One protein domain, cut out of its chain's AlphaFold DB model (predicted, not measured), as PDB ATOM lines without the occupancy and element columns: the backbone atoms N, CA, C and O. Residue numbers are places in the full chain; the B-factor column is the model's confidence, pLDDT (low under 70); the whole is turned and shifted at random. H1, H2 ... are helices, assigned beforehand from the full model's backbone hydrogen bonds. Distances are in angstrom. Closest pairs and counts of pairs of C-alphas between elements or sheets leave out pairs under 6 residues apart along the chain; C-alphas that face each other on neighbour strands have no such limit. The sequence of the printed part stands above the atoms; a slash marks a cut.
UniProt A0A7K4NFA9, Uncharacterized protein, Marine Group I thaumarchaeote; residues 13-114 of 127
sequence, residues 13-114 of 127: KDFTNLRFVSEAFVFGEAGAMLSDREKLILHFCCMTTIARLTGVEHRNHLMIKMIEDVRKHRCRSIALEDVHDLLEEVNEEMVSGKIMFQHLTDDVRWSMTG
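This is residues 13 to 114 of the 127 residues of an uncharacterized protein of Marine Group I thaumarchaeote (UniProt A0A7K4NFA9). A compact head of helices has one long helical arm: the hairpin of H3 and H4 makes the core of the head, short H1 sits beside it, and H5 starts at the head and runs far out, with residues 95 to 114 sticking out. H2, a very short helix, lies at the head's margin. The printed part has 102 residues with five named helices, H1 to H5 in order, and no named strand, an all helix domain. It is loose, with a radius of gyration of the C-alphas of 16.3 A, and spans 52 by 30 by 29 A.

H1, residues 18 to 24, only just touches H3, residues 36 to 54, with 3 pairs of C-alphas within 8 A, the closest those of Leu 18 and Met 47 at 7.4 A. H2, residues 29 to 32, is close to H3 but not clearly touching, with the C-alphas of Gly 31 and Lys 39 closest at 7.2 A. H3 is the hub and forms a helical hairpin with H4, residues 59 to 73, at a shallow tilt of 30 degrees, opposite ways; their closest C-alphas, of Ala 51 and Arg 59, are 6.6 A apart. H5, residues 80 to 113, only just touches H3 with 3 pairs, the closest C-alphas being those of Ile 41 and Val 90 at 7.2 A, at a steep tilt of 57 degrees. In H1, H3 and H4 every O i to N i+4 pair is within hydrogen-bond range, in H5 28 of 30; H2 is too short for such a pair.

H1 begins at C-alpha 18 (181.749, 175.603, 185.509). H3 measures 26.5 A, H4 20.9 A and H5 49.4 A from first to last C-alpha. H5 ends at C-alpha 113 (158.879, 146.736, 203.746).

The C-alphas farthest apart, of Arg 76 and Gly 114, are 52.5 A apart. The printed part has no cut and no long link. Residues 13 to 32 have pLDDT under 70.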
ATOM      1  N   LYS A  13     171.266 177.627 188.697       47.19
ATOM      2  CA  LYS A  13     171.605 178.452 187.531       47.19
ATOM      3  C   LYS A  13     172.995 179.100 187.617       47.19
ATOM      4  O   LYS A  13     173.602 179.324 186.573       47.19
ATOM      5  N   ASP A  14     173.526 179.327 188.816       50.06
ATOM      6  CA  ASP A  14     174.832 179.965 189.044       50.06
ATOM      7  C   ASP A  14     176.005 179.044 188.658       50.06
ATOM      8  O   ASP A  14     177.127 179.495 188.445       50.06
ATOM      9  N   PHE A  15     175.738 177.745 188.487       47.66
ATOM     10  CA  PHE A  15     176.721 176.738 188.080       47.66
ATOM     11  C   PHE A  15     176.815 176.535 186.561       47.66
ATOM     12  O   PHE A  15     177.577 175.684 186.100       47.66
ATOM     13  N   THR A  16     176.047 177.290 185.768       49.69
ATOM     14  CA  THR A  16     176.045 177.174 184.296       49.69
ATOM     15  C   THR A  16     177.400 177.502 183.667       49.69
ATOM     16  O   THR A  16     177.691 177.033 182.570       49.69
ATOM     17  N   ASN A  17     178.268 178.222 184.382       52.78
ATOM     18  CA  ASN A  17     179.655 178.444 183.996       52.78
ATOM     19  C   ASN A  17     180.599 177.728 184.969       52.78
ATOM     20  O   ASN A  17     181.099 178.299 185.933       52.78
ATOM     21  N   LEU A  18     180.868 176.452 184.701       51.12
ATOM     22  CA  LEU A  18     181.749 175.603 185.509       51.12
ATOM     23  C   LEU A  18     183.157 176.215 185.711       51.12
ATOM     24  O   LEU A  18     183.722 176.098 186.795       51.12
ATOM     25  N   ARG A  19     183.688 176.978 184.743       47.16
ATOM     26  CA  ARG A  19     184.931 177.763 184.912       47.16
ATOM     27  C   ARG A  19     184.845 178.758 186.080       47.16
ATOM     28  O   ARG A  19     185.771 178.849 186.877       47.16
ATOM     29  N   PHE A  20     183.700 179.423 186.222       45.53
ATOM     30  CA  PHE A  20     183.413 180.346 187.320       45.53
ATOM     31  C   PHE A  20     183.312 179.611 188.659       45.53
ATOM     32  O   PHE A  20     183.703 180.154 189.677       45.53
ATOM     33  N   VAL A  21     182.867 178.351 188.668       51.75
ATOM     34  CA  VAL A  21     182.828 177.505 189.874       51.75
ATOM     35  C   VAL A  21     184.243 177.166 190.357       51.75
ATOM     36  O   VAL A  21     184.499 177.217 191.554       51.75
ATOM     37  N   SER A  22     185.180 176.874 189.448       49.94
ATOM     38  CA  SER A  22     186.593 176.644 189.803       49.94
ATOM     39  C   SER A  22     187.257 177.903 190.381       49.94
ATOM     40  O   SER A  22     188.008 177.831 191.355       49.94
ATOM     41  N   GLU A  23     186.943 179.081 189.837       51.12
ATOM     42  CA  GLU A  23     187.435 180.368 190.348       51.12
ATOM     43  C   GLU A  23     186.747 180.763 191.672       51.12
ATOM     44  O   GLU A  23     187.421 181.181 192.615       51.12
ATOM     45  N   ALA A  24     185.435 180.537 191.793       46.94
ATOM     46  CA  ALA A  24     184.611 180.893 192.950       46.94
ATOM     47  C   ALA A  24     184.713 179.916 194.132       46.94
ATOM     48  O   ALA A  24     184.340 180.286 195.246       46.94
ATOM     49  N   PHE A  25     185.250 178.705 193.944       53.72
ATOM     50  CA  PHE A  25     185.637 177.811 195.042       53.72
ATOM     51  C   PHE A  25     186.884 178.358 195.760       53.72
ATOM     52  O   PHE A  25     187.961 177.764 195.777       53.72
ATOM     53  N   VAL A  26     186.789 179.548 196.341       53.69
ATOM     54  CA  VAL A  26     187.747 180.011 197.342       53.69
ATOM     55  C   VAL A  26     187.355 179.309 198.631       53.69
ATOM     56  O   VAL A  26     186.398 179.697 199.296       53.69
ATOM     57  N   PHE A  27     188.040 178.213 198.954       56.03
ATOM     58  CA  PHE A  27     187.863 177.622 200.268       56.03
ATOM     59  C   PHE A  27     188.267 178.661 201.321       56.03
ATOM     60  O   PHE A  27     189.316 179.292 201.190       56.03
ATOM     61  N   GLY A  28     187.436 178.848 202.349       59.47
ATOM     62  CA  GLY A  28     187.827 179.612 203.538       59.47
ATOM     63  C   GLY A  28     189.011 178.955 204.264       59.47
ATOM     64  O   GLY A  28     189.620 178.015 203.753       59.47
ATOM     65  N   GLU A  29     189.318 179.394 205.485       51.16
ATOM     66  CA  GLU A  29     190.471 178.900 206.270       51.16
ATOM     67  C   GLU A  29     190.593 177.363 206.309       51.16
ATOM     68  O   GLU A  29     191.693 176.828 206.200       51.16
ATOM     69  N   ALA A  30     189.468 176.640 206.339       58.41
ATOM     70  CA  ALA A  30     189.440 175.176 206.312       58.41
ATOM     71  C   ALA A  30     190.085 174.550 205.058       58.41
ATOM     72  O   ALA A  30     190.742 173.521 205.164       58.41
ATOM     73  N   GLY A  31     189.947 175.154 203.872       60.19
ATOM     74  CA  GLY A  31     190.614 174.617 202.680       60.19
ATOM     75  C   GLY A  31     192.048 175.095 202.508       60.19
ATOM     76  O   GLY A  31     192.779 174.498 201.724       60.19
ATOM     77  N   ALA A  32     192.487 176.113 203.256       64.19
ATOM     78  CA  ALA A  32     193.908 176.436 203.349       64.19
ATOM     79  C   ALA A  32     194.687 175.321 204.070       64.19
ATOM     80  O   ALA A  32     195.854 175.103 203.752       64.19
ATOM     81  N   MET A  33     194.025 174.582 204.972       79.12
ATOM     82  CA  MET A  33     194.602 173.453 205.713       79.12
ATOM     83  C   MET A  33     194.686 172.144 204.913       79.12
ATOM     84  O   MET A  33     195.326 171.204 205.374       79.12
ATOM     85  N   LEU A  34     194.062 172.066 203.734       81.62
ATOM     86  CA  LEU A  34     194.106 170.873 202.889       81.62
ATOM     87  C   LEU A  34     195.418 170.806 202.099       81.62
ATOM     88  O   LEU A  34     195.884 171.809 201.543       81.62
ATOM     89  N   SER A  35     195.977 169.606 201.980       88.19
ATOM     90  CA  SER A  35     197.038 169.313 201.018       88.19
ATOM     91  C   SER A  35     196.543 169.500 199.581       88.19
ATOM     92  O   SER A  35     195.342 169.465 199.297       88.19
ATOM     93  N   ASP A  36     197.467 169.680 198.641       87.69
ATOM     94  CA  ASP A  36     197.119 169.827 197.223       87.69
ATOM     95  C   ASP A  36     196.359 168.600 196.694       87.69
ATOM     96  O   ASP A  36     195.426 168.769 195.907       87.69
ATOM     97  N   ARG A  37     196.687 167.391 197.180       88.44
ATOM     98  CA  ARG A  37     195.972 166.144 196.853       88.44
ATOM     99  C   ARG A  37     194.516 166.216 197.306       88.44
ATOM    100  O   ARG A  37     193.613 166.009 196.502       88.44
ATOM    101  N   GLU A  38     194.274 166.580 198.563       87.81
ATOM    102  CA  GLU A  38     192.917 166.697 199.114       87.81
ATOM    103  C   GLU A  38     192.103 167.795 198.418       87.81
ATOM    104  O   GLU A  38     190.928 167.595 198.106       87.81
ATOM    105  N   LYS A  39     192.728 168.936 198.101       85.75
ATOM    106  CA  LYS A  39     192.094 170.005 197.314       85.75
ATOM    107  C   LYS A  39     191.677 169.512 195.932       85.75
ATOM    108  O   LYS A  39     190.581 169.842 195.480       85.75
ATOM    109  N   LEU A  40     192.534 168.736 195.266       87.56
ATOM    110  CA  LEU A  40     192.261 168.222 193.927       87.56
ATOM    111  C   LEU A  40     191.080 167.242 193.938       87.56
ATOM    112  O   LEU A  40     190.162 167.402 193.133       87.56
ATOM    113  N   ILE A  41     191.062 166.304 194.893       88.81
ATOM    114  CA  ILE A  41     189.949 165.359 195.096       88.81
ATOM    115  C   ILE A  41     188.643 166.127 195.332       88.81
ATOM    116  O   ILE A  41     187.632 165.872 194.676       88.81
ATOM    117  N   LEU A  42     188.665 167.112 196.232       86.44
ATOM    118  CA  LEU A  42     187.483 167.892 196.580       86.44
ATOM    119  C   LEU A  42     186.934 168.667 195.377       86.44
ATOM    120  O   LEU A  42     185.738 168.595 195.085       86.44
ATOM    121  N   HIS A  43     187.806 169.358 194.637       84.62
ATOM    122  CA  HIS A  43     187.415 170.031 193.403       84.62
ATOM    123  C   HIS A  43     186.819 169.040 192.398       84.62
ATOM    124  O   HIS A  43     185.747 169.308 191.854       84.62
ATOM    125  N   PHE A  44     187.467 167.897 192.166       85.38
ATOM    126  CA  PHE A  44     186.996 166.893 191.214       85.38
ATOM    127  C   PHE A  44     185.603 166.354 191.567       85.38
ATOM    128  O   PHE A  44     184.707 166.347 190.715       85.38
ATOM    129  N   CYS A  45     185.374 165.980 192.827       84.44
ATOM    130  CA  CYS A  45     184.087 165.479 193.307       84.44
ATOM    131  C   CYS A  45     182.970 166.527 193.178       84.44
ATOM    132  O   CYS A  45     181.872 166.219 192.693       84.44
ATOM    133  N   CYS A  46     183.245 167.780 193.555       83.62
ATOM    134  CA  CYS A  46     182.290 168.877 193.412       83.62
ATOM    135  C   CYS A  46     181.962 169.149 191.940       83.62
ATOM    136  O   CYS A  46     180.788 169.202 191.577       83.62
ATOM    137  N   MET A  47     182.974 169.262 191.075       81.88
ATOM    138  CA  MET A  47     182.788 169.502 189.640       81.88
ATOM    139  C   MET A  47     181.991 168.377 188.975       81.88
ATOM    140  O   MET A  47     181.041 168.654 188.243       81.88
ATOM    141  N   THR A  48     182.315 167.116 189.277       80.81
ATOM    142  CA  THR A  48     181.606 165.938 188.752       80.81
ATOM    143  C   THR A  48     180.137 165.942 189.170       80.81
ATOM    144  O   THR A  48     179.248 165.690 188.354       80.81
ATOM    145  N   THR A  49     179.863 166.268 190.434       82.81
ATOM    146  CA  THR A  49     178.497 166.362 190.965       82.81
ATOM    147  C   THR A  49     177.720 167.483 190.286       82.81
ATOM    148  O   THR A  49     176.604 167.269 189.817       82.81
ATOM    149  N   ILE A  50     178.329 168.662 190.162       79.56
ATOM    150  CA  ILE A  50     177.713 169.820 189.517       79.56
ATOM    151  C   ILE A  50     177.409 169.514 188.052       79.56
ATOM    152  O   ILE A  50     176.268 169.685 187.639       79.56
ATOM    153  N   ALA A  51     178.369 168.992 187.284       79.75
ATOM    154  CA  ALA A  51     178.169 168.634 185.880       79.75
ATOM    155  C   ALA A  51     177.053 167.592 185.684       79.75
ATOM    156  O   ALA A  51     176.310 167.649 184.702       79.75
ATOM    157  N   ARG A  52     176.910 166.643 186.621       79.50
ATOM    158  CA  ARG A  52     175.796 165.682 186.629       79.50
ATOM    159  C   ARG A  52     174.452 166.367 186.875       79.50
ATOM    160  O   ARG A  52     173.505 166.073 186.153       79.50
ATOM    161  N   LEU A  53     174.375 167.262 187.859       80.50
ATOM    162  CA  LEU A  53     173.137 167.947 188.250       80.50
ATOM    163  C   LEU A  53     172.679 169.001 187.235       80.50
ATOM    164  O   LEU A  53     171.481 169.182 187.041       80.50
ATOM    165  N   THR A  54     173.612 169.695 186.586       78.06
ATOM    166  CA  THR A  54     173.306 170.767 185.626       78.06
ATOM    167  C   THR A  54     173.032 170.256 184.217       78.06
ATOM    168  O   THR A  54     172.597 171.024 183.365       78.06
ATOM    169  N   GLY A  55     173.269 168.970 183.946       77.62
ATOM    170  CA  GLY A  55     172.961 168.383 182.647       77.62
ATOM    171  C   GLY A  55     173.945 168.743 181.530       77.62
ATOM    172  O   GLY A  55     173.692 168.357 180.397       77.62
ATOM    173  N   VAL A  56     175.064 169.412 181.831       76.50
ATOM    174  CA  VAL A  56     176.022 169.954 180.845       76.50
ATOM    175  C   VAL A  56     176.432 168.913 179.794       76.50
ATOM    176  O   VAL A  56     176.709 167.761 180.134       76.50
ATOM    177  N   GLU A  57     176.466 169.314 178.522       72.06
ATOM    178  CA  GLU A  57     176.940 168.488 177.405       72.06
ATOM    179  C   GLU A  57     178.477 168.390 177.390       72.06
ATOM    180  O   GLU A  57     179.176 169.222 177.965       72.06
ATOM    181  N   HIS A  58     179.033 167.351 176.754       72.94
ATOM    182  CA  HIS A  58     180.490 167.144 176.635       72.94
ATOM    183  C   HIS A  58     181.272 167.152 177.968       72.94
ATOM    184  O   HIS A  58     182.424 167.592 178.034       72.94
ATOM    185  N   ARG A  59     180.666 166.609 179.037       72.25
ATOM    186  CA  ARG A  59     181.195 166.622 180.419       72.25
ATOM    187  C   ARG A  59     182.649 166.189 180.532       72.25
ATOM    188  O   ARG A  59     183.407 166.849 181.227       72.25
ATOM    189  N   ASN A  60     183.052 165.127 179.840       74.12
ATOM    190  CA  ASN A  60     184.413 164.596 179.946       74.12
ATOM    191  C   ASN A  60     185.457 165.623 179.497       74.12
ATOM    192  O   ASN A  60     186.442 165.851 180.191       74.12
ATOM    193  N   HIS A  61     185.208 166.296 178.371       75.81
ATOM    194  CA  HIS A  61     186.135 167.288 177.833       75.81
ATOM    195  C   HIS A  61     186.207 168.533 178.726       75.81
ATOM    196  O   HIS A  61     187.280 169.089 178.958       75.81
ATOM    197  N   LEU A  62     185.064 168.931 179.291       74.56
ATOM    198  CA  LEU A  62     184.995 170.020 180.255       74.56
ATOM    199  C   LEU A  62     185.733 169.674 181.557       74.56
ATOM    200  O   LEU A  62     186.533 170.479 182.022       74.56
ATOM    201  N   MET A  63     185.529 168.476 182.109       76.81
ATOM    202  CA  MET A  63     186.190 168.035 183.342       76.81
ATOM    203  C   MET A  63     187.713 167.968 183.192       76.81
ATOM    204  O   MET A  63     188.413 168.446 184.081       76.81
ATOM    205  N   ILE A  64     188.228 167.469 182.060       81.00
ATOM    206  CA  ILE A  64     189.676 167.439 181.775       81.00
ATOM    207  C   ILE A  64     190.258 168.857 181.773       81.00
ATOM    208  O   ILE A  64     191.254 169.139 182.435       81.00
ATOM    209  N   LYS A  65     189.607 169.797 181.083       81.06
ATOM    210  CA  LYS A  65     190.088 171.181 181.039       81.06
ATOM    211  C   LYS A  65     190.074 171.838 182.422       81.06
ATOM    212  O   LYS A  65     190.983 172.583 182.774       81.06
ATOM    213  N   MET A  66     189.043 171.559 183.211       77.75
ATOM    214  CA  MET A  66     188.903 172.131 184.544       77.75
ATOM    215  C   MET A  66     189.901 171.566 185.547       77.75
ATOM    216  O   MET A  66     190.431 172.328 186.352       77.75
ATOM    217  N   ILE A  67     190.162 170.257 185.513       84.62
ATOM    218  CA  ILE A  67     191.119 169.643 186.435       84.62
ATOM    219  C   ILE A  67     192.540 170.133 186.149       84.62
ATOM    220  O   ILE A  67     193.283 170.425 187.085       84.62
ATOM    221  N   GLU A  68     192.888 170.347 184.877       85.00
ATOM    222  CA  GLU A  68     194.148 170.996 184.515       85.00
ATOM    223  C   GLU A  68     194.249 172.426 185.058       85.00
ATOM    224  O   GLU A  68     195.298 172.805 185.584       85.00
ATOM    225  N   ASP A  69     193.179 173.219 184.944       83.44
ATOM    226  CA  ASP A  69     193.144 174.585 185.474       83.44
ATOM    227  C   ASP A  69     193.282 174.591 187.003       83.44
ATOM    228  O   ASP A  69     194.065 175.378 187.542       83.44
ATOM    229  N   VAL A  70     192.593 173.690 187.711       84.25
ATOM    230  CA  VAL A  70     192.729 173.529 189.170       84.25
ATOM    231  C   VAL A  70     194.161 173.147 189.534       84.25
ATOM    232  O   VAL A  70     194.761 173.787 190.397       84.25
ATOM    233  N   ARG A  71     194.754 172.168 188.845       87.69
ATOM    234  CA  ARG A  71     196.135 171.749 189.099       87.69
ATOM    235  C   ARG A  71     197.120 172.903 188.907       87.69
ATOM    236  O   ARG A  71     197.898 173.207 189.803       87.69
ATOM    237  N   LYS A  72     197.057 173.599 187.765       85.69
ATOM    238  CA  LYS A  72     197.981 174.700 187.427       85.69
ATOM    239  C   LYS A  72     197.897 175.871 188.410       85.69
ATOM    240  O   LYS A  72     198.919 176.477 188.735       85.69
ATOM    241  N   HIS A  73     196.700 176.208 188.888       81.38
ATOM    242  CA  HIS A  73     196.502 177.420 189.688       81.38
ATOM    243  C   HIS A  73     196.440 177.169 191.196       81.38
ATOM    244  O   HIS A  73     196.788 178.075 191.953       81.38
ATOM    245  N   ARG A  74     196.023 175.974 191.631       77.94
ATOM    246  CA  ARG A  74     195.714 175.666 193.038       77.94
ATOM    247  C   ARG A  74     196.489 174.478 193.602       77.94
ATOM    248  O   ARG A  74     196.874 174.557 194.761       77.94
ATOM    249  N   CYS A  75     196.734 173.433 192.809       85.88
ATOM    250  CA  CYS A  75     197.394 172.196 193.255       85.88
ATOM    251  C   CYS A  75     198.745 172.000 192.548       85.88
ATOM    252  O   CYS A  75     198.937 171.049 191.790       85.88
ATOM    253  N   ARG A  76     199.659 172.958 192.739       84.81
ATOM    254  CA  ARG A  76     200.905 173.069 191.959       84.81
ATOM    255  C   ARG A  76     201.933 171.995 192.297       84.81
ATOM    256  O   ARG A  76     202.870 171.824 191.524       84.81
ATOM    257  N   SER A  77     201.790 171.316 193.435       88.38
ATOM    258  CA  SER A  77     202.708 170.244 193.825       88.38
ATOM    259  C   SER A  77     202.430 168.906 193.136       88.38
ATOM    260  O   SER A  77     203.256 168.006 193.248       88.38
ATOM    261  N   ILE A  78     201.301 168.767 192.431       88.69
ATOM    262  CA  ILE A  78     200.904 167.522 191.764       88.69
ATOM    263  C   ILE A  78     201.421 167.528 190.322       88.69
ATOM    264  O   ILE A  78     201.125 168.460 189.560       88.69
ATOM    265  N   ALA A  79     202.169 166.493 189.934       87.75
ATOM    266  CA  ALA A  79     202.642 166.333 188.563       87.75
ATOM    267  C   ALA A  79     201.482 165.983 187.608       87.75
ATOM    268  O   ALA A  79     200.370 165.700 188.041       87.75
ATOM    269  N   LEU A  80     201.672 166.067 186.286       81.88
ATOM    270  CA  LEU A  80     200.579 165.725 185.349       81.88
ATOM    271  C   LEU A  80     200.238 164.248 185.401       81.88
ATOM    272  O   LEU A  80     199.074 163.873 185.310       81.88
ATOM    273  N   GLU A  81     201.291 163.468 185.543       83.88
ATOM    274  CA  GLU A  81     201.311 162.027 185.576       83.88
ATOM    275  C   GLU A  81     200.515 161.548 186.799       83.88
ATOM    276  O   GLU A  81     199.578 160.772 186.652       83.88
ATOM    277  N   ASP A  82     200.757 162.165 187.961       88.44
ATOM    278  CA  ASP A  82     200.084 161.828 189.223       88.44
ATOM    279  C   ASP A  82     198.589 162.196 189.249       88.44
ATOM    280  O   ASP A  82     197.822 161.642 190.036       88.44
ATOM    281  N   VAL A  83     198.142 163.158 188.425       87.25
ATOM    282  CA  VAL A  83     196.715 163.524 188.374       87.25
ATOM    283  C   VAL A  83     195.889 162.372 187.828       87.25
ATOM    284  O   VAL A  83     194.800 162.130 188.338       87.25
ATOM    285  N   HIS A  84     196.371 161.688 186.790       85.94
ATOM    286  CA  HIS A  84     195.618 160.595 186.183       85.94
ATOM    287  C   HIS A  84     195.391 159.467 187.192       85.94
ATOM    288  O   HIS A  84     194.245 159.080 187.418       85.94
ATOM    289  N   ASP A  85     196.461 159.036 187.857       88.62
ATOM    290  CA  ASP A  85     196.423 157.965 188.853       88.62
ATOM    291  C   ASP A  85     195.512 158.339 190.030       88.62
ATOM    292  O   ASP A  85     194.671 157.550 190.457       88.62
ATOM    293  N   LEU A  86     195.577 159.595 190.491       89.56
ATOM    294  CA  LEU A  86     194.688 160.078 191.545       89.56
ATOM    295  C   LEU A  86     193.211 160.049 191.130       89.56
ATOM    296  O   LEU A  86     192.341 159.725 191.937       89.56
ATOM    297  N   LEU A  87     192.899 160.438 189.894       87.06
ATOM    298  CA  LEU A  87     191.522 160.423 189.404       87.06
ATOM    299  C   LEU A  87     190.995 158.996 189.224       87.06
ATOM    300  O   LEU A  87     189.800 158.772 189.428       87.06
ATOM    301  N   GLU A  88     191.862 158.052 188.860       88.06
ATOM    302  CA  GLU A  88     191.530 156.631 188.791       88.06
ATOM    303  C   GLU A  88     191.195 156.078 190.184       88.06
ATOM    304  O   GLU A  88     190.096 155.549 190.362       88.06
ATOM    305  N   GLU A  89     192.042 156.339 191.191       90.25
ATOM    306  CA  GLU A  89     191.783 155.983 192.598       90.25
ATOM    307  C   GLU A  89     190.434 156.538 193.086       90.25
ATOM    308  O   GLU A  89     189.599 155.815 193.635       90.25
ATOM    309  N   VAL A  90     190.176 157.830 192.845       88.56
ATOM    310  CA  VAL A  90     188.915 158.471 193.252       88.56
ATOM    311  C   VAL A  90     187.722 157.836 192.540       88.56
ATOM    312  O   VAL A  90     186.666 157.646 193.147       88.56
ATOM    313  N   ASN A  91     187.850 157.503 191.257       87.94
ATOM    314  CA  ASN A  91     186.772 156.867 190.511       87.94
ATOM    315  C   ASN A  91     186.450 155.463 191.053       87.94
ATOM    316  O   ASN A  91     185.271 155.131 191.205       87.94
ATOM    317  N   GLU A  92     187.463 154.660 191.387       89.38
ATOM    318  CA  GLU A  92     187.275 153.351 192.026       89.38
ATOM    319  C   GLU A  92     186.556 153.470 193.375       89.38
ATOM    320  O   GLU A  92     185.595 152.736 193.644       89.38
ATOM    321  N   GLU A  93     186.958 154.438 194.200       90.56
ATOM    322  CA  GLU A  93     186.321 154.701 195.488       90.56
ATOM    323  C   GLU A  93     184.866 155.165 195.312       90.56
ATOM    324  O   GLU A  93     183.967 154.680 196.000       90.56
ATOM    325  N   MET A  94     184.585 156.030 194.330       87.44
ATOM    326  CA  MET A  94     183.221 156.468 194.016       87.44
ATOM    327  C   MET A  94     182.317 155.310 193.568       87.44
ATOM    328  O   MET A  94     181.143 155.258 193.951       87.44
ATOM    329  N   VAL A  95     182.829 154.385 192.748       89.56
ATOM    330  CA  VAL A  95     182.079 153.195 192.311       89.56
ATOM    331  C   VAL A  95     181.819 152.265 193.494       89.56
ATOM    332  O   VAL A  95     180.677 151.848 193.704       89.56
ATOM    333  N   SER A  96     182.843 151.997 194.299       90.06
ATOM    334  CA  SER A  96     182.741 151.153 195.492       90.06
ATOM    335  C   SER A  96     181.756 151.735 196.508       90.06
ATOM    336  O   SER A  96     180.857 151.038 196.985       90.06
ATOM    337  N   GLY A  97     181.839 153.043 196.763       89.56
ATOM    338  CA  GLY A  97     180.921 153.774 197.629       89.56
ATOM    339  C   GLY A  97     179.478 153.730 197.127       89.56
ATOM    340  O   GLY A  97     178.561 153.515 197.919       89.56
ATOM    341  N   LYS A  98     179.255 153.842 195.810       88.31
ATOM    342  CA  LYS A  98     177.922 153.679 195.209       88.31
ATOM    343  C   LYS A  98     177.349 152.282 195.472       88.31
ATOM    344  O   LYS A  98     176.175 152.175 195.818       88.31
ATOM    345  N   ILE A  99     178.149 151.230 195.303       88.56
ATOM    346  CA  ILE A  99     177.717 149.841 195.533       88.56
ATOM    347  C   ILE A  99     177.379 149.627 197.011       88.56
ATOM    348  O   ILE A  99     176.312 149.108 197.331       88.56
ATOM    349  N   MET A 100     178.249 150.080 197.916       90.19
ATOM    350  CA  MET A 100     178.007 150.000 199.357       90.19
ATOM    351  C   MET A 100     176.724 150.741 199.752       90.19
ATOM    352  O   MET A 100     175.895 150.201 200.481       90.19
ATOM    353  N   PHE A 101     176.532 151.960 199.245       90.06
ATOM    354  CA  PHE A 101     175.335 152.749 199.521       90.06
ATOM    355  C   PHE A 101     174.060 152.076 199.001       90.06
ATOM    356  O   PHE A 101     173.027 152.109 199.672       90.06
ATOM    357  N   GLN A 102     174.136 151.432 197.832       86.06
ATOM    358  CA  GLN A 102     173.037 150.642 197.289       86.06
ATOM    359  C   GLN A 102     172.677 149.487 198.229       86.06
ATOM    360  O   GLN A 102     171.514 149.381 198.602       86.06
ATOM    361  N   HIS A 103     173.655 148.695 198.685       86.81
ATOM    362  CA  HIS A 103     173.413 147.604 199.640       86.81
ATOM    363  C   HIS A 103     172.774 148.096 200.941       86.81
ATOM    364  O   HIS A 103     171.771 147.539 201.376       86.81
ATOM    365  N   LEU A 104     173.292 149.178 201.530       86.50
ATOM    366  CA  LEU A 104     172.723 149.747 202.755       86.50
ATOM    367  C   LEU A 104     171.279 150.224 202.548       86.50
ATOM    368  O   LEU A 104     170.419 149.987 203.391       86.50
ATOM    369  N   THR A 105     170.997 150.882 201.421       87.94
ATOM    370  CA  THR A 105     169.645 151.368 201.100       87.94
ATOM    371  C   THR A 105     168.679 150.211 200.860       87.94
ATOM    372  O   THR A 105     167.526 150.262 201.286       87.94
ATOM    373  N   ASP A 106     169.152 149.159 200.201       86.00
ATOM    374  CA  ASP A 106     168.398 147.945 199.922       86.00
ATOM    375  C   ASP A 106     168.077 147.163 201.205       86.00
ATOM    376  O   ASP A 106     166.931 146.745 201.393       86.00
ATOM    377  N   ASP A 107     169.031 147.053 202.132       84.00
ATOM    378  CA  ASP A 107     168.823 146.449 203.452       84.00
ATOM    379  C   ASP A 107     167.841 147.266 204.301       84.00
ATOM    380  O   ASP A 107     166.913 146.712 204.900       84.00
ATOM    381  N   VAL A 108     167.977 148.597 204.304       86.31
ATOM    382  CA  VAL A 108     167.031 149.495 204.986       86.31
ATOM    383  C   VAL A 108     165.631 149.326 204.400       86.31
ATOM    384  O   VAL A 108     164.667 149.132 205.142       86.31
ATOM    385  N   ARG A 109     165.501 149.324 203.070       85.25
ATOM    386  CA  ARG A 109     164.218 149.118 202.393       85.25
ATOM    387  C   ARG A 109     163.599 147.775 202.762       85.25
ATOM    388  O   ARG A 109     162.404 147.730 203.060       85.25
ATOM    389  N   TRP A 110     164.384 146.700 202.771       83.19
ATOM    390  CA  TRP A 110     163.906 145.379 203.169       83.19
ATOM    391  C   TRP A 110     163.433 145.376 204.626       83.19
ATOM    392  O   TRP A 110     162.331 144.904 204.902       83.19
ATOM    393  N   SER A 111     164.196 145.980 205.541       84.31
ATOM    394  CA  SER A 111     163.828 146.059 206.962       84.31
ATOM    395  C   SER A 111     162.488 146.771 207.197       84.31
ATOM    396  O   SER A 111     161.734 146.396 208.090       84.31
ATOM    397  N   MET A 112     162.164 147.761 206.359       88.56
ATOM    398  CA  MET A 112     160.929 148.541 206.461       88.56
ATOM    399  C   MET A 112     159.732 147.902 205.751       88.56
ATOM    400  O   MET A 112     158.597 148.108 206.172       88.56
ATOM    401  N   THR A 113     159.958 147.182 204.650       85.94
ATOM    402  CA  THR A 113     158.879 146.736 203.746       85.94
ATOM    403  C   THR A 113     158.683 145.222 203.712       85.94
ATOM    404  O   THR A 113     157.653 144.755 203.239       85.94
ATOM    405  N   GLY A 114     159.658 144.438 204.180       80.19
ATOM    406  CA  GLY A 114     159.673 142.980 204.044       80.19
ATOM    407  C   GLY A 114     159.907 142.480 202.611       80.19
ATOM    408  O   GLY A 114     160.134 141.286 202.415       80.19
TER     409      GLY A 114